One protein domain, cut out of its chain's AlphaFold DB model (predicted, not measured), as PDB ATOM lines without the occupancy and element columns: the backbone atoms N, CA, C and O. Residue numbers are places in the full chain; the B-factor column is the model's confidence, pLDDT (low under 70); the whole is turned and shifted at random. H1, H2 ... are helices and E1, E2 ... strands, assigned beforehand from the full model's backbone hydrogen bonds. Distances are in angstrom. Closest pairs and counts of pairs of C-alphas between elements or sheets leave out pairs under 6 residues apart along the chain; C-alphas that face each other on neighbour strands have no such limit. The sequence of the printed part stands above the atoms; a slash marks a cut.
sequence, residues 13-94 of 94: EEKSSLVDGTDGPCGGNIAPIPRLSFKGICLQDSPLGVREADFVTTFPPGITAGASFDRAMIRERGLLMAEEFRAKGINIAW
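Overview. This is residues 13 to 94 of the 94 residues of an uncharacterized protein of Fusarium oxysporum (UniProt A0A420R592). A loose rod has a two-strand hairpin, E1 and E2, towards one end, beyond which lies short H1, and one long helix, H3, in the other half, with short H2 near its start. Long loops join H1 to E1 and E2 to H2, and residues 92 to 93 come back to pair, parallel, with residues 43 to 44 of E2. The printed part has 82 residues, under half in named elements, in the order H1, E1, E2, H2, H3; the class is mixed, the radius of gyration of the C-alphas 15.4 A, the spans 48 by 24 by 18 A.

Along the chain. H1 is residues 13 to 16, from C-alpha 13 at (201.892, 132.727, 62.548). E1 is 28 to 30, E2 41 to 44, H2 62 to 66. H3, 71 to 87, is 24.5 A long and ends at (183.132, 154.655, 51.246).

Arrangement. The hairpin E1 and E2 is antiparallel at 173 degrees, with N 28 and O 43 2.9 A apart, within hydrogen-bond range. E2 and H3 are only just apart, closest 8.2 A. H2 and H3 only just touch, only at the corner, with 3 pairs of C-alphas within 8 A; the closest are Ala 65 and Ile 74, 6.4 A. Every O i to N i+4 pair is within range in H2 and H3; H1 is too short for one.

Size, cuts and confidence. The C-alphas farthest apart, Arg 35 and Ser 68, are 48.9 A apart. The links H1 to E1 and E2 to H2 are long. The printed part has no cut, and no printed residue is under 70 in pLDDT.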
ATOM      1  N   GLU A  13     201.540 131.314  62.646       93.19
ATOM      2  CA  GLU A  13     201.892 132.727  62.548       93.19
ATOM      3  C   GLU A  13     200.747 133.530  61.919       93.19
ATOM      4  O   GLU A  13     200.330 134.533  62.489       93.19
ATOM      5  N   GLU A  14     200.169 133.050  60.810       94.31
ATOM      6  CA  GLU A  14     199.013 133.694  60.167       94.31
ATOM      7  C   GLU A  14     197.763 133.675  61.066       94.31
ATOM      8  O   GLU A  14     196.945 134.587  61.013       94.31
ATOM      9  N   LYS A  15     197.595 132.654  61.918       93.69
ATOM     10  CA  LYS A  15     196.524 132.646  62.931       93.69
ATOM     11  C   LYS A  15     196.786 133.677  64.021       93.69
ATOM     12  O   LYS A  15     195.863 134.390  64.402       93.69
ATOM     13  N   SER A  16     198.023 133.752  64.508       95.25
ATOM     14  CA  SER A  16     198.418 134.715  65.536       95.25
ATOM     15  C   SER A  16     198.214 136.149  65.054       95.25
ATOM     16  O   SER A  16     197.682 136.964  65.797       95.25
ATOM     17  N   SER A  17     198.549 136.451  63.796       94.88
ATOM     18  CA  SER A  17     198.390 137.800  63.239       94.88
ATOM     19  C   SER A  17     196.934 138.232  63.043       94.88
ATOM     20  O   SER A  17     196.679 139.410  62.835       94.88
ATOM     21  N   LEU A  18     195.972 137.301  63.059       94.94
ATOM     22  CA  LEU A  18     194.544 137.629  62.943       94.94
ATOM     23  C   LEU A  18     193.913 138.061  64.268       94.94
ATOM     24  O   LEU A  18     192.824 138.632  64.260       94.94
ATOM     25  N   VAL A  19     194.557 137.746  65.392       95.19
ATOM     26  CA  VAL A  19     194.056 138.034  66.744       95.19
ATOM     27  C   VAL A  19     194.898 139.079  67.472       95.19
ATOM     28  O   VAL A  19     194.648 139.347  68.643       95.19
ATOM     29  N   ASP A  20     195.877 139.659  66.780       96.00
ATOM     30  CA  ASP A  20     196.729 140.726  67.283       96.00
ATOM     31  C   ASP A  20     196.645 141.948  66.364       96.00
ATOM     32  O   ASP A  20     196.441 141.829  65.152       96.00
ATOM     33  N   GLY A  21     196.758 143.129  66.963       96.38
ATOM     34  CA  GLY A  21     196.687 144.395  66.247       96.38
ATOM     35  C   GLY A  21     198.005 144.726  65.555       96.38
ATOM     36  O   GLY A  21     199.085 144.364  66.015       96.38
ATOM     37  N   THR A  22     197.925 145.466  64.455       97.00
ATOM     38  CA  THR A  22     199.093 146.061  63.802       97.00
ATOM     39  C   THR A  22     198.885 147.554  63.560       97.00
ATOM     40  O   THR A  22     197.754 148.051  63.587       97.00
ATOM     41  N   ASP A  23     199.978 148.270  63.315       96.56
ATOM     42  CA  ASP A  23     199.929 149.686  62.967       96.56
ATOM     43  C   ASP A  23     199.283 149.878  61.589       96.56
ATOM     44  O   ASP A  23     199.487 149.099  60.655       96.56
ATOM     45  N   GLY A  24     198.502 150.945  61.444       94.62
ATOM     46  CA  GLY A  24     197.804 151.244  60.203       94.62
ATOM     47  C   GLY A  24     196.966 152.516  60.292       94.62
ATOM     48  O   GLY A  24     196.984 153.201  61.313       94.62
ATOM     49  N   PRO A  25     196.248 152.862  59.212       93.38
ATOM     50  CA  PRO A  25     195.515 154.122  59.115       93.38
ATOM     51  C   PRO A  25     194.222 154.151  59.943       93.38
ATOM     52  O   PRO A  25     193.653 155.223  60.124       93.38
ATOM     53  N   CYS A  26     193.734 152.999  60.407       96.44
ATOM     54  CA  CYS A  26     192.510 152.895  61.197       96.44
ATOM     55  C   CYS A  26     192.824 152.786  62.693       96.44
ATOM     56  O   CYS A  26     193.936 152.416  63.070       96.44
ATOM     57  N   GLY A  27     191.833 153.054  63.545       95.56
ATOM     58  CA  GLY A  27     191.944 152.959  65.001       95.56
ATOM     59  C   GLY A  27     192.306 151.554  65.494       95.56
ATOM     60  O   GLY A  27     192.929 151.416  66.542       95.56
ATOM     61  N   GLY A  28     191.977 150.520  64.716       97.00
ATOM     62  CA  GLY A  28     192.525 149.175  64.847       97.00
ATOM     63  C   GLY A  28     192.732 148.531  63.478       97.00
ATOM     64  O   GLY A  28     191.943 148.742  62.555       97.00
ATOM     65  N   ASN A  29     193.789 147.733  63.328       97.88
ATOM     66  CA  ASN A  29     194.105 147.080  62.059       97.88
ATOM     67  C   ASN A  29     194.502 145.622  62.297       97.88
ATOM     68  O   ASN A  29     195.328 145.334  63.160       97.88
ATOM     69  N   ILE A  30     193.941 144.717  61.496       97.94
ATOM     70  CA  ILE A  30     194.407 143.334  61.370       97.94
ATOM     71  C   ILE A  30     195.270 143.232  60.119       97.94
ATOM     72  O   ILE A  30     194.853 143.669  59.040       97.94
ATOM     73  N   ALA A  31     196.455 142.640  60.258       96.81
ATOM     74  CA  ALA A  31     197.435 142.549  59.185       96.81
ATOM     75  C   ALA A  31     196.932 141.720  57.978       96.81
ATOM     76  O   ALA A  31     196.174 140.759  58.146       96.81
ATOM     77  N   PRO A  32     197.364 142.049  56.745       96.38
ATOM     78  CA  PRO A  32     197.072 141.242  55.566       96.38
ATOM     79  C   PRO A  32     197.779 139.880  55.605       96.38
ATOM     80  O   PRO A  32     198.862 139.736  56.166       96.38
ATOM     81  N   ILE A  33     197.206 138.894  54.907       95.44
ATOM     82  CA  ILE A  33     197.827 137.588  54.639       95.44
ATOM     83  C   ILE A  33     197.949 137.440  53.113       95.44
ATOM     84  O   ILE A  33     197.019 136.949  52.458       95.44
ATOM     85  N   PRO A  34     199.079 137.872  52.511       93.94
ATOM     86  CA  PRO A  34     199.233 137.952  51.055       93.94
ATOM     87  C   PRO A  34     199.062 136.612  50.337       93.94
ATOM     88  O   PRO A  34     198.453 136.559  49.272       93.94
ATOM     89  N   ARG A  35     199.526 135.513  50.949       93.31
ATOM     90  CA  ARG A  35     199.406 134.149  50.405       93.31
ATOM     91  C   ARG A  35     197.955 133.750  50.124       93.31
ATOM     92  O   ARG A  35     197.700 132.969  49.213       93.31
ATOM     93  N   LEU A  36     197.018 134.290  50.902       92.00
ATOM     94  CA  LEU A  36     195.584 134.032  50.779       92.00
ATOM     95  C   LEU A  36     194.819 135.198  50.142       92.00
ATOM     96  O   LEU A  36     193.593 135.173  50.120       92.00
ATOM     97  N   SER A  37     195.512 136.225  49.637       92.31
ATOM     98  CA  SER A  37     194.886 137.462  49.139       92.31
ATOM     99  C   SER A  37     193.968 138.153  50.162       92.31
ATOM    100  O   SER A  37     193.076 138.919  49.794       92.31
ATOM    101  N   PHE A  38     194.189 137.909  51.455       94.06
ATOM    102  CA  PHE A  38     193.490 138.603  52.527       94.06
ATOM    103  C   PHE A  38     194.142 139.969  52.737       94.06
ATOM    104  O   PHE A  38     195.334 140.056  53.032       94.06
ATOM    105  N   LYS A  39     193.362 141.038  52.571       95.00
ATOM    106  CA  LYS A  39     193.858 142.423  52.594       95.00
ATOM    107  C   LYS A  39     194.008 143.013  54.001       95.00
ATOM    108  O   LYS A  39     194.465 144.143  54.115       95.00
ATOM    109  N   GLY A  40     193.655 142.257  55.038       96.25
ATOM    110  CA  GLY A  40     193.541 142.774  56.398       96.25
ATOM    111  C   GLY A  40     192.134 143.287  56.695       96.25
ATOM    112  O   GLY A  40     191.225 143.174  55.866       96.25
ATOM    113  N   ILE A  41     191.959 143.823  57.901       97.62
ATOM    114  CA  ILE A  41     190.699 144.412  58.373       97.62
ATOM    115  C   ILE A  41     191.017 145.764  58.994       97.62
ATOM    116  O   ILE A  41     191.844 145.850  59.895       97.62
ATOM    117  N   CYS A  42     190.325 146.796  58.530       97.81
ATOM    118  CA  CYS A  42     190.288 148.117  59.137       97.81
ATOM    119  C   CYS A  42     189.101 148.206  60.108       97.81
ATOM    120  O   CYS A  42     187.945 148.041  59.698       97.81
ATOM    121  N   LEU A  43     189.391 148.463  61.383       97.88
ATOM    122  CA  LEU A  43     188.425 148.742  62.441       97.88
ATOM    123  C   LEU A  43     188.509 150.231  62.777       97.88
ATOM    124  O   LEU A  43     189.599 150.726  63.069       97.88
ATOM    125  N   GLN A  44     187.392 150.953  62.715       98.06
ATOM    126  CA  GLN A  44     187.416 152.401  62.905       98.06
ATOM    127  C   GLN A  44     186.232 152.911  63.717       98.06
ATOM    128  O   GLN A  44     185.093 152.490  63.522       98.06
ATOM    129  N   ASP A  45     186.536 153.857  64.604       97.88
ATOM    130  CA  ASP A  45     185.544 154.619  65.363       97.88
ATOM    131  C   ASP A  45     184.720 155.517  64.427       97.88
ATOM    132  O   ASP A  45     185.190 155.928  63.367       97.88
ATOM    133  N   SER A  46     183.499 155.924  64.754       97.06
ATOM    134  CA  SER A  46     182.856 156.016  66.068       97.06
ATOM    135  C   SER A  46     181.332 155.773  65.980       97.06
ATOM    136  O   SER A  46     180.765 155.788  64.879       97.06
ATOM    137  N   PRO A  47     180.595 155.735  67.113       96.88
ATOM    138  CA  PRO A  47     179.127 155.636  67.121       96.88
ATOM    139  C   PRO A  47     178.374 156.837  66.518       96.88
ATOM    140  O   PRO A  47     177.137 156.809  66.469       96.88
ATOM    141  N   LEU A  48     179.064 157.905  66.099       97.12
ATOM    142  CA  LEU A  48     178.473 159.098  65.477       97.12
ATOM    143  C   LEU A  48     179.062 159.469  64.105       97.12
ATOM    144  O   LEU A  48     178.837 160.579  63.632       97.12
ATOM    145  N   GLY A  49     179.768 158.540  63.457       97.12
ATOM    146  CA  GLY A  49     180.417 158.742  62.156       97.12
ATOM    147  C   GLY A  49     181.900 158.382  62.200       97.12
ATOM    148  O   GLY A  49     182.422 158.034  63.260       97.12
ATOM    149  N   VAL A  50     182.588 158.461  61.061       97.88
ATOM    150  CA  VAL A  50     184.014 158.107  60.957       97.88
ATOM    151  C   VAL A  50     184.870 159.120  61.726       97.88
ATOM    152  O   VAL A  50     184.871 160.311  61.418       97.88
ATOM    153  N   ARG A  51     185.621 158.654  62.728       96.75
ATOM    154  CA  ARG A  51     186.543 159.486  63.512       96.75
ATOM    155  C   ARG A  51     187.815 159.784  62.715       96.75
ATOM    156  O   ARG A  51     188.281 158.939  61.956       96.75
ATOM    157  N   GLU A  52     188.381 160.977  62.922       93.62
ATOM    158  CA  GLU A  52     189.702 161.382  62.400       93.62
ATOM    159  C   GLU A  52     189.854 161.248  60.872       93.62
ATOM    160  O   GLU A  52     190.920 160.921  60.360       93.62
ATOM    161  N   ALA A  53     188.783 161.541  60.129       94.56
ATOM    162  CA  ALA A  53     188.784 161.567  58.670       94.56
ATOM    163  C   ALA A  53     188.296 162.922  58.133       94.56
ATOM    164  O   ALA A  53     187.538 163.638  58.784       94.56
ATOM    165  N   ASP A  54     188.732 163.270  56.925       96.12
ATOM    166  CA  ASP A  54     188.261 164.425  56.162       96.12
ATOM    167  C   ASP A  54     187.043 164.068  55.294       96.12
ATOM    168  O   ASP A  54     186.829 162.906  54.953       96.12
ATOM    169  N   PHE A  55     186.243 165.063  54.901       97.00
ATOM    170  CA  PHE A  55     185.071 164.857  54.031       97.00
ATOM    171  C   PHE A  55     184.084 163.796  54.566       97.00
ATOM    172  O   PHE A  55     183.609 162.948  53.812       97.00
ATOM    173  N   VAL A  56     183.808 163.836  55.872       97.25
ATOM    174  CA  VAL A  56     182.849 162.959  56.571       97.25
ATOM    175  C   VAL A  56     181.831 163.788  57.346       97.25
ATOM    176  O   VAL A  56     182.079 164.958  57.658       97.25
ATOM    177  N   THR A  57     180.694 163.181  57.669       97.81
ATOM    178  CA  THR A  57     179.618 163.824  58.418       97.81
ATOM    179  C   THR A  57     179.689 163.453  59.895       97.81
ATOM    180  O   THR A  57     179.808 162.288  60.273       97.81
ATOM    181  N   THR A  58     179.530 164.453  60.758       97.25
ATOM    182  CA  THR A  58     179.334 164.245  62.197       97.25
ATOM    183  C   THR A  58     177.838 164.115  62.484       97.25
ATOM    184  O   THR A  58     177.108 165.108  62.471       97.25
ATOM    185  N   PHE A  59     177.360 162.900  62.742       98.00
ATOM    186  CA  PHE A  59     175.944 162.636  63.011       98.00
ATOM    187  C   PHE A  59     175.557 163.021  64.450       98.00
ATOM    188  O   PHE A  59     176.414 163.048  65.338       98.00
ATOM    189  N   PRO A  60     174.259 163.257  64.745       97.88
ATOM    190  CA  PRO A  60     173.801 163.444  66.121       97.88
ATOM    191  C   PRO A  60     174.243 162.267  67.005       97.88
ATOM    192  O   PRO A  60     174.125 161.121  66.562       97.88
ATOM    193  N   PRO A  61     174.733 162.485  68.238       97.75
ATOM    194  CA  PRO A  61     175.134 161.390  69.114       97.75
ATOM    195  C   PRO A  61     173.925 160.531  69.502       97.75
ATOM    196  O   PRO A  61     172.776 160.978  69.433       97.75
ATOM    197  N   GLY A  62     174.178 159.296  69.946       97.56
ATOM    198  CA  GLY A  62     173.121 158.327  70.259       97.56
ATOM    199  C   GLY A  62     172.062 158.853  71.236       97.56
ATOM    200  O   GLY A  62     170.881 158.587  71.044       97.56
ATOM    201  N   ILE A  63     172.455 159.668  72.222       98.25
ATOM    202  CA  ILE A  63     171.516 160.283  73.173       98.25
ATOM    203  C   ILE A  63     170.562 161.284  72.504       98.25
ATOM    204  O   ILE A  63     169.361 161.250  72.760       98.25
ATOM    205  N   THR A  64     171.059 162.124  71.591       98.38
ATOM    206  CA  THR A  64     170.240 163.088  70.840       98.38
ATOM    207  C   THR A  64     169.339 162.374  69.841       98.38
ATOM    208  O   THR A  64     168.161 162.700  69.736       98.38
ATOM    209  N   ALA A  65     169.864 161.362  69.144       98.12
ATOM    210  CA  ALA A  65     169.067 160.549  68.232       98.12
ATOM    211  C   ALA A  65     167.958 159.785  68.979       98.12
ATOM    212  O   ALA A  65     166.817 159.764  68.528       98.12
ATOM    213  N   GLY A  66     168.264 159.212  70.146       97.94
ATOM    214  CA  GLY A  66     167.299 158.503  70.987       97.94
ATOM    215  C   GLY A  66     166.200 159.406  71.550       97.94
ATOM    216  O   GLY A  66     165.048 158.985  71.616       97.94
ATOM    217  N   ALA A  67     166.519 160.664  71.867       98.56
ATOM    218  CA  ALA A  67     165.548 161.646  72.350       98.56
ATOM    219  C   ALA A  67     164.458 162.010  71.321       98.56
ATOM    220  O   ALA A  67     163.442 162.585  71.699       98.56
ATOM    221  N   SER A  68     164.635 161.656  70.041       98.12
ATOM    222  CA  SER A  68     163.591 161.815  69.018       98.12
ATOM    223  C   SER A  68     162.427 160.832  69.173       98.12
ATOM    224  O   SER A  68     161.329 161.115  68.707       98.12
ATOM    225  N   PHE A  69     162.669 159.661  69.781       98.06
ATOM    226  CA  PHE A  69     161.752 158.514  69.769       98.06
ATOM    227  C   PHE A  69     161.278 158.094  68.357       98.06
ATOM    228  O   PHE A  69     160.265 157.406  68.219       98.06
ATOM    229  N   ASP A  70     162.037 158.435  67.307       98.62
ATOM    230  CA  ASP A  70     161.718 158.128  65.913       98.62
ATOM    231  C   ASP A  70     162.578 156.970  65.379       98.62
ATOM    232  O   ASP A  70     163.791 157.076  65.171       98.62
ATOM    233  N   ARG A  71     161.931 155.828  65.121       98.38
ATOM    234  CA  ARG A  71     162.596 154.621  64.605       98.38
ATOM    235  C   ARG A  71     163.082 154.777  63.164       98.38
ATOM    236  O   ARG A  71     164.102 154.181  62.816       98.38
ATOM    237  N   ALA A  72     162.353 155.518  62.331       98.56
ATOM    238  CA  ALA A  72     162.717 155.722  60.935       98.56
ATOM    239  C   ALA A  72     163.980 156.586  60.850       98.56
ATOM    240  O   ALA A  72     164.946 156.180  60.201       98.56
ATOM    241  N   MET A  73     164.018 157.683  61.610       98.12
ATOM    242  CA  MET A  73     165.188 158.561  61.703       98.12
ATOM    243  C   MET A  73     166.422 157.823  62.253       98.12
ATOM    244  O   MET A  73     167.522 157.962  61.719       98.12
ATOM    245  N   ILE A  74     166.266 156.985  63.289       98.56
ATOM    246  CA  ILE A  74     167.380 156.184  63.836       98.56
ATOM    247  C   ILE A  74     167.936 155.208  62.788       98.56
ATOM    248  O   ILE A  74     169.154 155.047  62.677       98.56
ATOM    249  N   ARG A  75     167.062 154.565  62.003       98.50
ATOM    250  CA  ARG A  75     167.481 153.658  60.927       98.50
ATOM    251  C   ARG A  75     168.222 154.405  59.820       98.50
ATOM    252  O   ARG A  75     169.256 153.925  59.366       98.50
ATOM    253  N   GLU A  76     167.704 155.552  59.394       98.38
ATOM    254  CA  GLU A  76     168.334 156.400  58.377       98.38
ATOM    255  C   GLU A  76     169.724 156.866  58.822       98.38
ATOM    256  O   GLU A  76     170.693 156.672  58.095       98.38
ATOM    257  N   ARG A  77     169.853 157.352  60.063       98.25
ATOM    258  CA  ARG A  77     171.146 157.701  60.672       98.25
ATOM    259  C   ARG A  77     172.151 156.549  60.581       98.25
ATOM    260  O   ARG A  77     173.301 156.767  60.219       98.25
ATOM    261  N   GLY A  78     171.730 155.327  60.920       98.00
ATOM    262  CA  GLY A  78     172.578 154.134  60.830       98.00
ATOM    263  C   GLY A  78     173.036 153.819  59.405       98.00
ATOM    264  O   GLY A  78     174.202 153.492  59.195       98.00
ATOM    265  N   LEU A  79     172.135 153.946  58.428       98.44
ATOM    266  CA  LEU A  79     172.445 153.711  57.018       98.44
ATOM    267  C   LEU A  79     173.441 154.729  56.467       98.44
ATOM    268  O   LEU A  79     174.434 154.326  55.873       98.44
ATOM    269  N   LEU A  80     173.206 156.019  56.711       98.38
ATOM    270  CA  LEU A  80     174.080 157.087  56.226       98.38
ATOM    271  C   LEU A  80     175.486 156.983  56.834       98.38
ATOM    272  O   LEU A  80     176.474 157.095  56.114       98.38
ATOM    273  N   MET A  81     175.598 156.664  58.131       98.31
ATOM    274  CA  MET A  81     176.902 156.366  58.739       98.31
ATOM    275  C   MET A  81     177.586 155.184  58.040       98.31
ATOM    276  O   MET A  81     178.757 155.274  57.681       98.31
ATOM    277  N   ALA A  82     176.871 154.076  57.823       97.56
ATOM    278  CA  ALA A  82     177.434 152.888  57.181       97.56
ATOM    279  C   ALA A  82     177.890 153.151  55.733       97.56
ATOM    280  O   ALA A  82     178.879 152.566  55.285       97.56
ATOM    281  N   GLU A  83     177.203 154.034  55.005       98.19
ATOM    282  CA  GLU A  83     177.624 154.476  53.676       98.19
ATOM    283  C   GLU A  83     178.974 155.196  53.718       98.19
ATOM    284  O   GLU A  83     179.849 154.857  52.919       98.19
ATOM    285  N   GLU A  84     179.187 156.096  54.683       98.12
ATOM    286  CA  GLU A  84     180.473 156.782  54.867       98.12
ATOM    287  C   GLU A  84     181.590 155.827  55.308       98.12
ATOM    288  O   GLU A  84     182.674 155.842  54.719       98.12
ATOM    289  N   PHE A  85     181.324 154.936  56.273       98.31
ATOM    290  CA  PHE A  85     182.285 153.907  56.693       98.31
ATOM    291  C   PHE A  85     182.736 153.046  55.509       98.31
ATOM    292  O   PHE A  85     183.933 152.860  55.274       98.31
ATOM    293  N   ARG A  86     181.776 152.569  54.710       97.75
ATOM    294  CA  ARG A  86     182.059 151.753  53.528       97.75
ATOM    295  C   ARG A  86     182.820 152.541  52.464       97.75
ATOM    296  O   ARG A  86     183.747 151.996  51.870       97.75
ATOM    297  N   ALA A  87     182.455 153.800  52.221       97.62
ATOM    298  CA  ALA A  87     183.132 154.655  51.246       97.62
ATOM    299  C   ALA A  87     184.593 154.939  51.632       97.62
ATOM    300  O   ALA A  87     185.455 154.998  50.757       97.62
ATOM    301  N   LYS A  88     184.892 155.044  52.934       97.12
ATOM    302  CA  LYS A  88     186.258 155.171  53.466       97.12
ATOM    303  C   LYS A  88     187.029 153.842  53.531       97.12
ATOM    304  O   LYS A  88     188.189 153.839  53.930       97.12
ATOM    305  N   GLY A  89     186.433 152.723  53.110       96.44
ATOM    306  CA  GLY A  89     187.094 151.413  53.067       96.44
ATOM    307  C   GLY A  89     187.192 150.705  54.420       96.44
ATOM    308  O   GLY A  89     187.966 149.759  54.555       96.44
ATOM    309  N   ILE A  90     186.415 151.142  55.411       98.06
ATOM    310  CA  ILE A  90     186.403 150.559  56.752       98.06
ATOM    311  C   ILE A  90     185.596 149.258  56.731       98.06
ATOM    312  O   ILE A  90     184.505 149.192  56.161       98.06
ATOM    313  N   ASN A  91     186.135 148.210  57.359       97.56
ATOM    314  CA  ASN A  91     185.500 146.896  57.409       97.56
ATOM    315  C   ASN A  91     184.578 146.746  58.622       97.56
ATOM    316  O   ASN A  91     183.517 146.140  58.501       97.56
ATOM    317  N   ILE A  92     184.995 147.273  59.776       97.56
ATOM    318  CA  ILE A  92     184.270 147.184  61.046       97.56
ATOM    319  C   ILE A  92     184.153 148.583  61.647       97.56
ATOM    320  O   ILE A  92     185.158 149.269  61.816       97.56
ATOM    321  N   ALA A  93     182.930 148.982  61.985       96.81
ATOM    322  CA  ALA A  93     182.660 150.188  62.758       96.81
ATOM    323  C   ALA A  93     182.468 149.817  64.235       96.81
ATOM    324  O   ALA A  93     181.776 148.834  64.523       96.81
ATOM    325  N   TRP A  94     183.049 150.597  65.147       86.94
ATOM    326  CA  TRP A  94     182.831 150.479  66.596       86.94
ATOM    327  C   TRP A  94     182.578 151.839  67.260       86.94
ATOM    328  O   TRP A  94     182.944 152.875  66.661       86.94
TER     329      TRP A  94